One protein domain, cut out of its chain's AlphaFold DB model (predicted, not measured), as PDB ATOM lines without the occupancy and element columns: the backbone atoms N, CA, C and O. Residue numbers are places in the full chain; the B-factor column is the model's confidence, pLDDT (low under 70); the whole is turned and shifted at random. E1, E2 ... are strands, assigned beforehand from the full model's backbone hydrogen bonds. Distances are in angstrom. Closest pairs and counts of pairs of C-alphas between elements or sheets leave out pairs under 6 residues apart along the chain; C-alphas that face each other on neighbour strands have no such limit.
ATOM      1  N   ALA A  27     115.745 161.986 136.427       64.56
ATOM      2  CA  ALA A  27     114.576 161.656 137.260       64.56
ATOM      3  C   ALA A  27     114.875 161.085 138.667       64.56
ATOM      4  O   ALA A  27     114.014 160.435 139.248       64.56
ATOM      5  N   ASN A  28     116.071 161.293 139.226       77.44
ATOM      6  CA  ASN A  28     116.561 160.488 140.358       77.44
ATOM      7  C   ASN A  28     116.614 161.215 141.716       77.44
ATOM      8  O   ASN A  28     117.204 160.671 142.642       77.44
ATOM      9  N   ILE A  29     116.047 162.417 141.870       83.44
ATOM     10  CA  ILE A  29     116.028 163.156 143.150       83.44
ATOM     11  C   ILE A  29     114.580 163.482 143.533       83.44
ATOM     12  O   ILE A  29     113.837 164.043 142.731       83.44
ATOM     13  N   TYR A  30     114.196 163.165 144.767       82.56
ATOM     14  CA  TYR A  30     112.842 163.281 145.299       82.56
ATOM     15  C   TYR A  30     112.851 164.011 146.639       82.56
ATOM     16  O   TYR A  30     113.715 163.777 147.480       82.56
ATOM     17  N   TYR A  31     111.864 164.875 146.858       85.69
ATOM     18  CA  TYR A  31     111.619 165.500 148.153       85.69
ATOM     19  C   TYR A  31     110.267 165.026 148.676       85.69
ATOM     20  O   TYR A  31     109.237 165.238 148.033       85.69
ATOM     21  N   THR A  32     110.254 164.332 149.810       83.56
ATOM     22  CA  THR A  32     109.040 163.703 150.348       83.56
ATOM     23  C   THR A  32     109.035 163.818 151.863       83.56
ATOM     24  O   THR A  32     109.944 163.337 152.533       83.56
ATOM     25  N   GLY A  33     108.021 164.496 152.411       86.12
ATOM     26  CA  GLY A  33     107.833 164.620 153.860       86.12
ATOM     27  C   GLY A  33     108.962 165.340 154.612       86.12
ATOM     28  O   GLY A  33     109.147 165.066 155.791       86.12
ATOM     29  N   GLY A  34     109.726 166.223 153.956       85.94
ATOM     30  CA  GLY A  34     110.878 166.910 154.564       85.94
ATOM     31  C   GLY A  34     112.237 166.272 154.268       85.94
ATOM     32  O   GLY A  34     113.268 166.885 154.529       85.94
ATOM     33  N   ASN A  35     112.247 165.080 153.673       85.75
ATOM     34  CA  ASN A  35     113.457 164.319 153.394       85.75
ATOM     35  C   ASN A  35     113.825 164.378 151.905       85.75
ATOM     36  O   ASN A  35     112.946 164.408 151.041       85.75
ATOM     37  N   VAL A  36     115.123 164.329 151.605       88.31
ATOM     38  CA  VAL A  36     115.669 164.233 150.245       88.31
ATOM     39  C   VAL A  36     116.057 162.782 149.954       88.31
ATOM     40  O   VAL A  36     116.953 162.228 150.586       88.31
ATOM     41  N   GLY A  37     115.386 162.159 148.992       85.06
ATOM     42  CA  GLY A  37     115.720 160.846 148.452       85.06
ATOM     43  C   GLY A  37     116.448 160.971 147.117       85.06
ATOM     44  O   GLY A  37     115.957 161.630 146.210       85.06
ATOM     45  N   ILE A  38     117.597 160.324 146.956       84.00
ATOM     46  CA  ILE A  38     118.281 160.174 145.668       84.00
ATOM     47  C   ILE A  38     118.168 158.699 145.277       84.00
ATOM     48  O   ILE A  38     118.676 157.840 145.990       84.00
ATOM     49  N   GLY A  39     117.442 158.405 144.198       80.38
ATOM     50  CA  GLY A  39     117.119 157.053 143.727       80.38
ATOM     51  C   GLY A  39     116.052 156.309 144.550       80.38
ATOM     52  O   GLY A  39     115.825 155.119 144.352       80.38
ATOM     53  N   THR A  40     115.346 157.001 145.455       82.19
ATOM     54  CA  THR A  40     114.138 156.496 146.137       82.19
ATOM     55  C   THR A  40     113.091 157.590 146.316       82.19
ATOM     56  O   THR A  40     113.413 158.697 146.742       82.19
ATOM     57  N   THR A  41     111.827 157.259 146.052       86.44
ATOM     58  CA  THR A  41     110.660 158.122 146.310       86.44
ATOM     59  C   THR A  41     110.174 158.056 147.758       86.44
ATOM     60  O   THR A  41     109.262 158.785 148.136       86.44
ATOM     61  N   SER A  42     110.735 157.158 148.573       86.06
ATOM     62  CA  SER A  42     110.296 156.910 149.952       86.06
ATOM     63  C   SER A  42     111.476 156.984 150.932       86.06
ATOM     64  O   SER A  42     111.855 155.969 151.516       86.06
ATOM     65  N   PRO A  43     112.109 158.161 151.095       86.94
ATOM     66  CA  PRO A  43     113.237 158.341 152.008       86.94
ATOM     67  C   PRO A  43     112.817 158.227 153.487       86.94
ATOM     68  O   PRO A  43     112.012 159.022 153.975       86.94
ATOM     69  N   SER A  44     113.402 157.274 154.221       83.69
ATOM     70  CA  SER A  44     113.142 157.067 155.661       83.69
ATOM     71  C   SER A  44     113.958 157.984 156.585       83.69
ATOM     72  O   SER A  44     113.634 158.094 157.765       83.69
ATOM     73  N   TYR A  45     114.991 158.655 156.065       84.94
ATOM     74  CA  TYR A  45     115.864 159.588 156.793       84.94
ATOM     75  C   TYR A  45     116.018 160.913 156.023       84.94
ATOM     76  O   TYR A  45     115.817 160.904 154.803       84.94
ATOM     77  N   PRO A  46     116.425 162.029 156.680       90.38
ATOM     78  CA  PRO A  46     116.525 163.363 156.065       90.38
ATOM     79  C   PRO A  46     117.256 163.415 154.724       90.38
ATOM     80  O   PRO A  46     116.852 164.159 153.834       90.38
ATOM     81  N   ILE A  47     118.297 162.598 154.559       86.12
ATOM     82  CA  ILE A  47     118.938 162.340 153.272       86.12
ATOM     83  C   ILE A  47     119.030 160.825 153.113       86.12
ATOM     84  O   ILE A  47     119.635 160.150 153.943       86.12
ATOM     85  N   THR A  48     118.425 160.287 152.056       80.31
ATOM     86  CA  THR A  48     118.482 158.861 151.718       80.31
ATOM     87  C   THR A  48     119.035 158.702 150.309       80.31
ATOM     88  O   THR A  48     118.474 159.237 149.360       80.31
ATOM     89  N   LEU A  49     120.116 157.941 150.158       80.69
ATOM     90  CA  LEU A  49     120.666 157.546 148.860       80.69
ATOM     91  C   LEU A  49     120.326 156.068 148.646       80.69
ATOM     92  O   LEU A  49     120.777 155.225 149.418       80.69
ATOM     93  N   ASN A  50     119.523 155.754 147.634       74.44
ATOM     94  CA  ASN A  50     119.145 154.391 147.277       74.44
ATOM     95  C   ASN A  50     119.521 154.126 145.819       74.44
ATOM     96  O   ASN A  50     118.987 154.746 144.907       74.44
ATOM     97  N   ASN A  51     120.460 153.218 145.593       69.00
ATOM     98  CA  ASN A  51     120.894 152.811 144.264       69.00
ATOM     99  C   ASN A  51     121.258 151.324 144.322       69.00
ATOM    100  O   ASN A  51     121.741 150.844 145.344       69.00
ATOM    101  N   THR A  52     121.029 150.594 143.234       61.44
ATOM    102  CA  THR A  52     121.336 149.160 143.118       61.44
ATOM    103  C   THR A  52     122.800 148.882 142.776       61.44
ATOM    104  O   THR A  52     123.213 147.726 142.788       61.44
ATOM    105  N   SER A  53     123.572 149.925 142.452       64.62
ATOM    106  CA  SER A  53     124.996 149.834 142.110       64.62
ATOM    107  C   SER A  53     125.859 150.423 143.230       64.62
ATOM    108  O   SER A  53     126.037 149.809 144.279       64.62
ATOM    109  N   GLU A  54     126.359 151.646 143.042       63.78
ATOM    110  CA  GLU A  54     127.171 152.361 144.018       63.78
ATOM    111  C   GLU A  54     126.300 153.385 144.752       63.78
ATOM    112  O   GLU A  54     125.750 154.311 144.149       63.78
ATOM    113  N   THR A  55     126.169 153.226 146.069       60.62
ATOM    114  CA  THR A  55     125.717 154.314 146.941       60.62
ATOM    115  C   THR A  55     126.933 154.867 147.659       60.62
ATOM    116  O   THR A  55     127.647 154.148 148.364       60.62
ATOM    117  N   GLY A  56     127.215 156.147 147.443       67.88
ATOM    118  CA  GLY A  56     128.272 156.811 148.178       67.88
ATOM    119  C   GLY A  56     128.272 158.319 148.011       67.88
ATOM    120  O   GLY A  56     127.740 158.857 147.043       67.88
ATOM    121  N   ILE A  57     128.859 158.995 148.990       75.19
ATOM    122  CA  ILE A  57     129.127 160.431 148.939       75.19
ATOM    123  C   ILE A  57     130.571 160.589 148.467       75.19
ATOM    124  O   ILE A  57     131.487 160.119 149.142       75.19
ATOM    125  N   GLN A  58     130.765 161.231 147.314       69.06
ATOM    126  CA  GLN A  58     132.082 161.623 146.818       69.06
ATOM    127  C   GLN A  58     132.368 163.064 147.237       69.06
ATOM    128  O   GLN A  58     131.588 163.971 146.946       69.06
ATOM    129  N   THR A  59     133.513 163.290 147.869       64.25
ATOM    130  CA  THR A  59     134.092 164.627 148.017       64.25
ATOM    131  C   THR A  59     135.344 164.719 147.150       64.25
ATOM    132  O   THR A  59     136.104 163.755 147.048       64.25
ATOM    133  N   ILE A  60     135.543 165.859 146.477       61.91
ATOM    134  CA  ILE A  60     136.674 166.090 145.566       61.91
ATOM    135  C   ILE A  60     137.471 167.296 146.061       61.91
ATOM    136  O   ILE A  60     136.912 168.374 146.252       61.91
ATOM    137  N   TYR A  61     138.782 167.130 146.222       49.97
ATOM    138  CA  TYR A  61     139.717 168.214 146.529       49.97
ATOM    139  C   TYR A  61     141.003 168.028 145.712       49.97
ATOM    140  O   TYR A  61     141.628 166.972 145.785       49.97
ATOM    141  N   ASN A  62     141.389 169.023 144.903       50.53
ATOM    142  CA  ASN A  62     142.592 168.988 144.048       50.53
ATOM    143  C   ASN A  62     142.745 167.698 143.207       50.53
ATOM    144  O   ASN A  62     143.824 167.118 143.127       50.53
ATOM    145  N   GLY A  63     141.654 167.210 142.608       47.81
ATOM    146  CA  GLY A  63     141.662 166.001 141.769       47.81
ATOM    147  C   GLY A  63     141.701 164.671 142.536       47.81
ATOM    148  O   GLY A  63     141.596 163.616 141.918       47.81
ATOM    149  N   THR A  64     141.786 164.700 143.870       45.03
ATOM    150  CA  THR A  64     141.665 163.509 144.723       45.03
ATOM    151  C   THR A  64     140.219 163.346 145.174       45.03
ATOM    152  O   THR A  64     139.591 164.312 145.607       45.03
ATOM    153  N   SER A  65     139.695 162.123 145.074       50.50
ATOM    154  CA  SER A  65     138.338 161.789 145.512       50.50
ATOM    155  C   SER A  65     138.369 160.922 146.765       50.50
ATOM    156  O   SER A  65     139.080 159.920 146.793       50.50
ATOM    157  N   ILE A  66     137.575 161.284 147.772       59.06
ATOM    158  CA  ILE A  66     137.247 160.408 148.898       59.06
ATOM    159  C   ILE A  66     135.799 159.972 148.718       59.06
ATOM    160  O   ILE A  66     134.908 160.814 148.602       59.06
ATOM    161  N   TYR A  67     135.568 158.664 148.712       62.91
ATOM    162  CA  TYR A  67     134.221 158.112 148.665       62.91
ATOM    163  C   TYR A  67     133.883 157.492 150.014       62.91
ATOM    164  O   TYR A  67     134.660 156.702 150.549       62.91
ATOM    165  N   LEU A  68     132.717 157.846 150.549       69.19
ATOM    166  CA  LEU A  68     132.070 157.122 151.637       69.19
ATOM    167  C   LEU A  68     131.009 156.244 150.998       69.19
ATOM    168  O   LEU A  68     129.990 156.774 150.559       69.19
ATOM    169  N   SER A  69     131.242 154.937 150.915       65.75
ATOM    170  CA  SER A  69     130.301 154.016 150.270       65.75
ATOM    171  C   SER A  69     129.819 152.920 151.209       65.75
ATOM    172  O   SER A  69     130.589 152.405 152.025       65.75
ATOM    173  N   HIS A  70     128.543 152.559 151.053       63.72
ATOM    174  CA  HIS A  70     127.964 151.341 151.598       63.72
ATOM    175  C   HIS A  70     127.752 150.334 150.457       63.72
ATOM    176  O   HIS A  70     126.719 150.342 149.792       63.72
ATOM    177  N   GLY A  71     128.752 149.484 150.202       54.12
ATOM    178  CA  GLY A  71     128.660 148.400 149.211       54.12
ATOM    179  C   GLY A  71     129.242 148.645 147.811       54.12
ATOM    180  O   GLY A  71     129.102 147.765 146.965       54.12
ATOM    181  N   GLY A  72     129.935 149.761 147.559       60.44
ATOM    182  CA  GLY A  72     130.763 149.963 146.356       60.44
ATOM    183  C   GLY A  72     132.107 149.209 146.388       60.44
ATOM    184  O   GLY A  72     132.429 148.541 147.368       60.44
ATOM    185  N   TRP A  73     132.901 149.288 145.310       59.06
ATOM    186  CA  TRP A  73     134.273 148.732 145.211       59.06
ATOM    187  C   TRP A  73     134.426 147.226 145.470       59.06
ATOM    188  O   TRP A  73     135.372 146.781 146.122       59.06
ATOM    189  N   SER A  74     133.490 146.411 144.986       61.66
ATOM    190  CA  SER A  74     133.490 144.954 145.223       61.66
ATOM    191  C   SER A  74     133.420 144.556 146.710       61.66
ATOM    192  O   SER A  74     133.687 143.407 147.058       61.66
ATOM    193  N   MET A  75     133.058 145.482 147.609       63.56
ATOM    194  CA  MET A  75     133.034 145.235 149.054       63.56
ATOM    195  C   MET A  75     131.823 144.396 149.486       63.56
ATOM    196  O   MET A  75     131.914 143.668 150.476       63.56
ATOM    197  N   GLY A  76     130.717 144.455 148.741       63.88
ATOM    198  CA  GLY A  76     129.443 143.837 149.118       63.88
ATOM    199  C   GLY A  76     128.686 144.638 150.186       63.88
ATOM    200  O   GLY A  76     129.238 145.537 150.822       63.88
ATOM    201  N   ALA A  77     127.400 144.333 150.370       61.91
ATOM    202  CA  ALA A  77     126.522 145.047 151.302       61.91
ATOM    203  C   ALA A  77     127.001 144.947 152.767       61.91
ATOM    204  O   ALA A  77     127.606 143.951 153.163       61.91
ATOM    205  N   GLY A  78     126.698 145.960 153.592       64.69
ATOM    206  CA  GLY A  78     126.997 145.931 155.031       64.69
ATOM    207  C   GLY A  78     128.393 146.422 155.426       64.69
ATOM    208  O   GLY A  78     128.813 146.200 156.560       64.69
ATOM    209  N   LYS A  79     129.128 147.075 154.517       71.12
ATOM    210  CA  LYS A  79     130.487 147.573 154.771       71.12
ATOM    211  C   LYS A  79     130.591 149.063 154.487       71.12
ATOM    212  O   LYS A  79     130.082 149.528 153.475       71.12
ATOM    213  N   PHE A  80     131.286 149.783 155.357       77.31
ATOM    214  CA  PHE A  80     131.674 151.174 155.157       77.31
ATOM    215  C   PHE A  80     133.108 151.233 154.624       77.31
ATOM    216  O   PHE A  80     134.012 150.678 155.247       77.31
ATOM    217  N   GLY A  81     133.316 151.874 153.474       73.94
ATOM    218  CA  GLY A  81     134.633 152.035 152.850       73.94
ATOM    219  C   GLY A  81     135.087 153.491 152.760       73.94
ATOM    220  O   GLY A  81     134.263 154.366 152.504       73.94
ATOM    221  N   ILE A  82     136.395 153.726 152.922       78.38
ATOM    222  CA  ILE A  82     137.098 154.978 152.589       78.38
ATOM    223  C   ILE A  82     138.304 154.633 151.708       78.38
ATOM    224  O   ILE A  82     139.084 153.741 152.043       78.38
ATOM    225  N   GLY A  83     138.492 155.335 150.593       71.06
ATOM    226  CA  GLY A  83     139.599 155.090 149.668       71.06
ATOM    227  C   GLY A  83     139.450 155.808 148.329       71.06
ATOM    228  O   GLY A  83     138.478 156.526 148.093       71.06
ATOM    229  N   SER A  84     140.434 155.595 147.458       64.31
ATOM    230  CA  SER A  84     140.390 155.962 146.042       64.31
ATOM    231  C   SER A  84     140.816 154.746 145.212       64.31
ATOM    232  O   SER A  84     141.781 154.071 145.563       64.31
ATOM    233  N   GLY A  85     140.083 154.433 144.139       65.44
ATOM    234  CA  GLY A  85     140.350 153.262 143.293       65.44
ATOM    235  C   GLY A  85     139.529 152.007 143.649       65.44
ATOM    236  O   GLY A  85     138.562 152.095 144.400       65.44
ATOM    237  N   PRO A  86     139.873 150.837 143.072       63.62
ATOM    238  CA  PRO A  86     139.051 149.624 143.146       63.62
ATOM    239  C   PRO A  86     139.146 148.870 144.483       63.62
ATOM    240  O   PRO A  86     138.330 147.984 144.723       63.62
ATOM    241  N   ILE A  87     140.131 149.190 145.333       66.62
ATOM    242  CA  ILE A  87     140.290 148.614 146.674       66.62
ATOM    243  C   ILE A  87     140.248 149.761 147.698       66.62
ATOM    244  O   ILE A  87     141.056 150.685 147.596       66.62
ATOM    245  N   PRO A  88     139.348 149.718 148.694       69.31
ATOM    246  CA  PRO A  88     139.318 150.693 149.783       69.31
ATOM    247  C   PRO A  88     140.621 150.710 150.589       69.31
ATOM    248  O   PRO A  88     141.189 149.666 150.913       69.31
ATOM    249  N   THR A  89     141.039 151.901 151.017       74.06
ATOM    250  CA  THR A  89     142.128 152.071 151.987       74.06
ATOM    251  C   THR A  89     141.707 151.593 153.377       74.06
ATOM    252  O   THR A  89     142.485 150.921 154.048       74.06
ATOM    253  N   LEU A  90     140.473 151.895 153.795       80.00
ATOM    254  CA  LEU A  90     139.865 151.457 155.054       80.00
ATOM    255  C   LEU A  90     138.490 150.846 154.782       80.00
ATOM    256  O   LEU A  90     137.672 151.434 154.078       80.00
ATOM    257  N   VAL A  91     138.221 149.705 155.406       75.81
ATOM    258  CA  VAL A  91     136.925 149.028 155.425       75.81
ATOM    259  C   VAL A  91     136.520 148.756 156.853       75.81
ATOM    260  O   VAL A  91     137.249 148.105 157.592       75.81
ATOM    261  N   ILE A  92     135.323 149.185 157.224       79.88
ATOM    262  CA  ILE A  92     134.671 148.794 158.467       79.88
ATOM    263  C   ILE A  92     133.500 147.897 158.086       79.88
ATOM    264  O   ILE A  92     132.523 148.337 157.480       79.88
ATOM    265  N   ASN A  93     133.621 146.615 158.408       70.69
ATOM    266  CA  ASN A  93     132.568 145.640 158.210       70.69
ATOM    267  C   ASN A  93     131.604 145.687 159.397       70.69
ATOM    268  O   ASN A  93     131.974 145.327 160.515       70.69
ATOM    269  N   THR A  94     130.373 146.125 159.148       64.94
ATOM    270  CA  THR A  94     129.348 146.320 160.177       64.94
ATOM    271  C   THR A  94     128.306 145.198 160.156       64.94
ATOM    272  O   THR A  94     127.140 145.466 160.440       64.94
ATOM    273  N   VAL A  95     128.678 143.961 159.772       56.47
ATOM    274  CA  VAL A  95     127.713 142.845 159.686       56.47
ATOM    275  C   VAL A  95     126.884 142.711 160.960       56.47
ATOM    276  O   VAL A  95     127.411 142.665 162.070       56.47
ATOM    277  N   ALA A  96     125.576 142.555 160.761       46.12
ATOM    278  CA  ALA A  96     124.577 142.463 161.815       46.12
ATOM    279  C   ALA A  96     124.656 141.183 162.677       46.12
ATOM    280  O   ALA A  96     123.964 141.128 163.683       46.12
ATOM    281  N   ASN A  97     125.460 140.163 162.325       45.88
ATOM    282  CA  ASN A  97     125.468 138.854 163.008       45.88
ATOM    283  C   ASN A  97     126.827 138.116 162.964       45.88
ATOM    284  O   ASN A  97     126.913 136.994 162.469       45.88
ATOM    285  N   GLY A  98     127.896 138.715 163.498       51.38
ATOM    286  CA  GLY A  98     129.137 137.977 163.787       51.38
ATOM    287  C   GLY A  98     130.399 138.801 163.571       51.38
ATOM    288  O   GLY A  98     130.862 138.928 162.444       51.38
ATOM    289  N   SER A  99     130.914 139.355 164.677       61.16
ATOM    290  CA  SER A  99     132.176 140.101 164.835       61.16
ATOM    291  C   SER A  99     132.512 141.069 163.695       61.16
ATOM    292  O   SER A  99     133.145 140.698 162.705       61.16
ATOM    293  N   GLY A 100     132.139 142.341 163.873       69.50
ATOM    294  CA  GLY A 100     132.628 143.425 163.024       69.50
ATOM    295  C   GLY A 100     134.154 143.380 162.882       69.50
ATOM    296  O   GLY A 100     134.871 142.976 163.800       69.50
ATOM    297  N   SER A 101     134.642 143.751 161.705       81.56
ATOM    298  CA  SER A 101     136.065 143.690 161.368       81.56
ATOM    299  C   SER A 101     136.512 144.954 160.652       81.56
ATOM    300  O   SER A 101     135.754 145.551 159.888       81.56
ATOM    301  N   VAL A 102     137.752 145.360 160.900       86.06
ATOM    302  CA  VAL A 102     138.396 146.494 160.241       86.06
ATOM    303  C   VAL A 102     139.453 145.960 159.283       86.06
ATOM    304  O   VAL A 102     140.420 145.329 159.701       86.06
ATOM    305  N   GLY A 103     139.256 146.186 157.989       82.31
ATOM    306  CA  GLY A 103     140.243 145.929 156.946       82.31
ATOM    307  C   GLY A 103     140.990 147.212 156.596       82.31
ATOM    308  O   GLY A 103     140.355 148.234 156.360       82.31
ATOM    309  N   ILE A 104     142.317 147.181 156.530       81.25
ATOM    310  CA  ILE A 104     143.128 148.269 155.964       81.25
ATOM    311  C   ILE A 104     143.861 147.693 154.756       81.25
ATOM    312  O   ILE A 104     144.560 146.693 154.891       81.25
ATOM    313  N   GLY A 105     143.641 148.266 153.571       75.81
ATOM    314  CA  GLY A 105     144.186 147.756 152.304       75.81
ATOM    315  C   GLY A 105     143.536 146.464 151.780       75.81
ATOM    316  O   GLY A 105     144.028 145.874 150.821       75.81
ATOM    317  N   THR A 106     142.425 146.011 152.374       74.88
ATOM    318  CA  THR A 106     141.659 144.831 151.930       74.88
ATOM    319  C   THR A 106     140.153 145.022 152.107       74.88
ATOM    320  O   THR A 106     139.691 145.523 153.132       74.88
ATOM    321  N   ALA A 107     139.374 144.570 151.119       75.56
ATOM    322  CA  ALA A 107     137.908 144.557 151.162       75.56
ATOM    323  C   ALA A 107     137.313 143.347 151.914       75.56
ATOM    324  O   ALA A 107     136.118 143.328 152.236       75.56
ATOM    325  N   SER A 108     138.148 142.348 152.214       78.25
ATOM    326  CA  SER A 108     137.761 141.075 152.828       78.25
ATOM    327  C   SER A 108     138.660 140.783 154.034       78.25
ATOM    328  O   SER A 108     139.575 139.959 153.946       78.25
ATOM    329  N   PRO A 109     138.464 141.491 155.163       80.62
ATOM    330  CA  PRO A 109     139.199 141.206 156.389       80.62
ATOM    331  C   PRO A 109     138.931 139.768 156.866       80.62
ATOM    332  O   PRO A 109     137.782 139.341 156.917       80.62
ATOM    333  N   ILE A 110     139.990 139.028 157.217       80.31
ATOM    334  CA  ILE A 110     139.906 137.632 157.707       80.31
ATOM    335  C   ILE A 110     140.020 137.528 159.237       80.31
ATOM    336  O   ILE A 110     140.011 136.438 159.798       80.31
ATOM    337  N   ALA A 111     140.161 138.669 159.907       80.19
ATOM    338  CA  ALA A 111     140.296 138.812 161.350       80.19
ATOM    339  C   ALA A 111     139.610 140.122 161.790       80.19
ATOM    340  O   ALA A 111     139.377 140.988 160.939       80.19
ATOM    341  N   PRO A 112     139.317 140.318 163.094       83.75
ATOM    342  CA  PRO A 112     138.719 141.560 163.599       83.75
ATOM    343  C   PRO A 112     139.489 142.831 163.207       83.75
ATOM    344  O   PRO A 112     138.885 143.877 163.000       83.75
ATOM    345  N   LEU A 113     140.810 142.730 163.045       85.00
ATOM    346  CA  LEU A 113     141.645 143.731 162.386       85.00
ATOM    347  C   LEU A 113     142.536 143.012 161.367       85.00
ATOM    348  O   LEU A 113     143.341 142.163 161.746       85.00
ATOM    349  N   HIS A 114     142.394 143.336 160.083       77.81
ATOM    350  CA  HIS A 114     143.221 142.806 159.002       77.81
ATOM    351  C   HIS A 114     143.879 143.969 158.261       77.81
ATOM    352  O   HIS A 114     143.227 144.667 157.489       77.81
ATOM    353  N   VAL A 115     145.177 144.166 158.485       80.25
ATOM    354  CA  VAL A 115     145.983 145.076 157.668       80.25
ATOM    355  C   VAL A 115     146.672 144.256 156.588       80.25
ATOM    356  O   VAL A 115     147.459 143.366 156.903       80.25
ATOM    357  N   TYR A 116     146.346 144.536 155.333       74.00
ATOM    358  CA  TYR A 116     146.897 143.865 154.166       74.00
ATOM    359  C   TYR A 116     147.612 144.879 153.279       74.00
ATOM    360  O   TYR A 116     147.066 145.931 152.947       74.00
TER     361      TYR A 116
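This is residues 27 to 116 of the 293 residues of an uncharacterized protein of Pedobacter sp. HMWF019 (UniProt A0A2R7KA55). A six-stranded sheet, E4 to E9, makes a flat slab, and a smaller three-stranded sheet, E1 to E3, continues the row past its E4 edge, joined to it by residues 50 to 55. Both sheets are mixed, and their strands run side by side in chain order, E4 E5 E6 E7 E8 E9 and E1 E2 E3. The printed part has 90 residues, nine named strands and no named helix; it is all strand, with 40 residues, under half, in named elements. It is only just loose, close to compact, with a radius of gyration of the C-alphas of 14.8 A, and spans 43 by 38 by 18 A.

E4, residues 56 to 61, E5, residues 64 to 70, E6, residues 79 to 83, E7, residues 90 to 93, and E8, residues 101 to 104, form a meander, each strand the antiparallel neighbour of the one before. Within hydrogen-bond range are N 57 and O 68, 2.9 A, N 81 and O 69, 3.1 A, N 80 and O 92, 2.9 A, and N 91 and O 103, 2.8 A. Edge strand E9, residues 113 to 115, is parallel to E8, with N 114 and O 102 at 2.8 A. In the smaller sheet E2, residues 35 to 38, forms a hairpin with E1, residues 29 to 32, with N 30 and O 37 at 2.7 A. E2 is parallel to E3, residues 47 to 49, with N 48 and O 36 at 2.8 A. The closest C-alphas of E3 and E4 are those of Leu 49 and Gly 56, 7.7 A; E2 and E4 are apart.

E5 measures 19.6 A, E4 16.2 A and E6 12.9 A. E1 begins at C-alpha 29 (116.028, 163.156, 143.150); E9 ends at C-alpha 115 (145.983, 145.076, 157.668).

The C-alphas farthest apart, of Gly 33 and Tyr 116, are 44.2 A apart. The printed part has no cut, and no link is long. Mean pLDDT of the printed part is 71.8; 40 residues are under 70, among them 58 to 78.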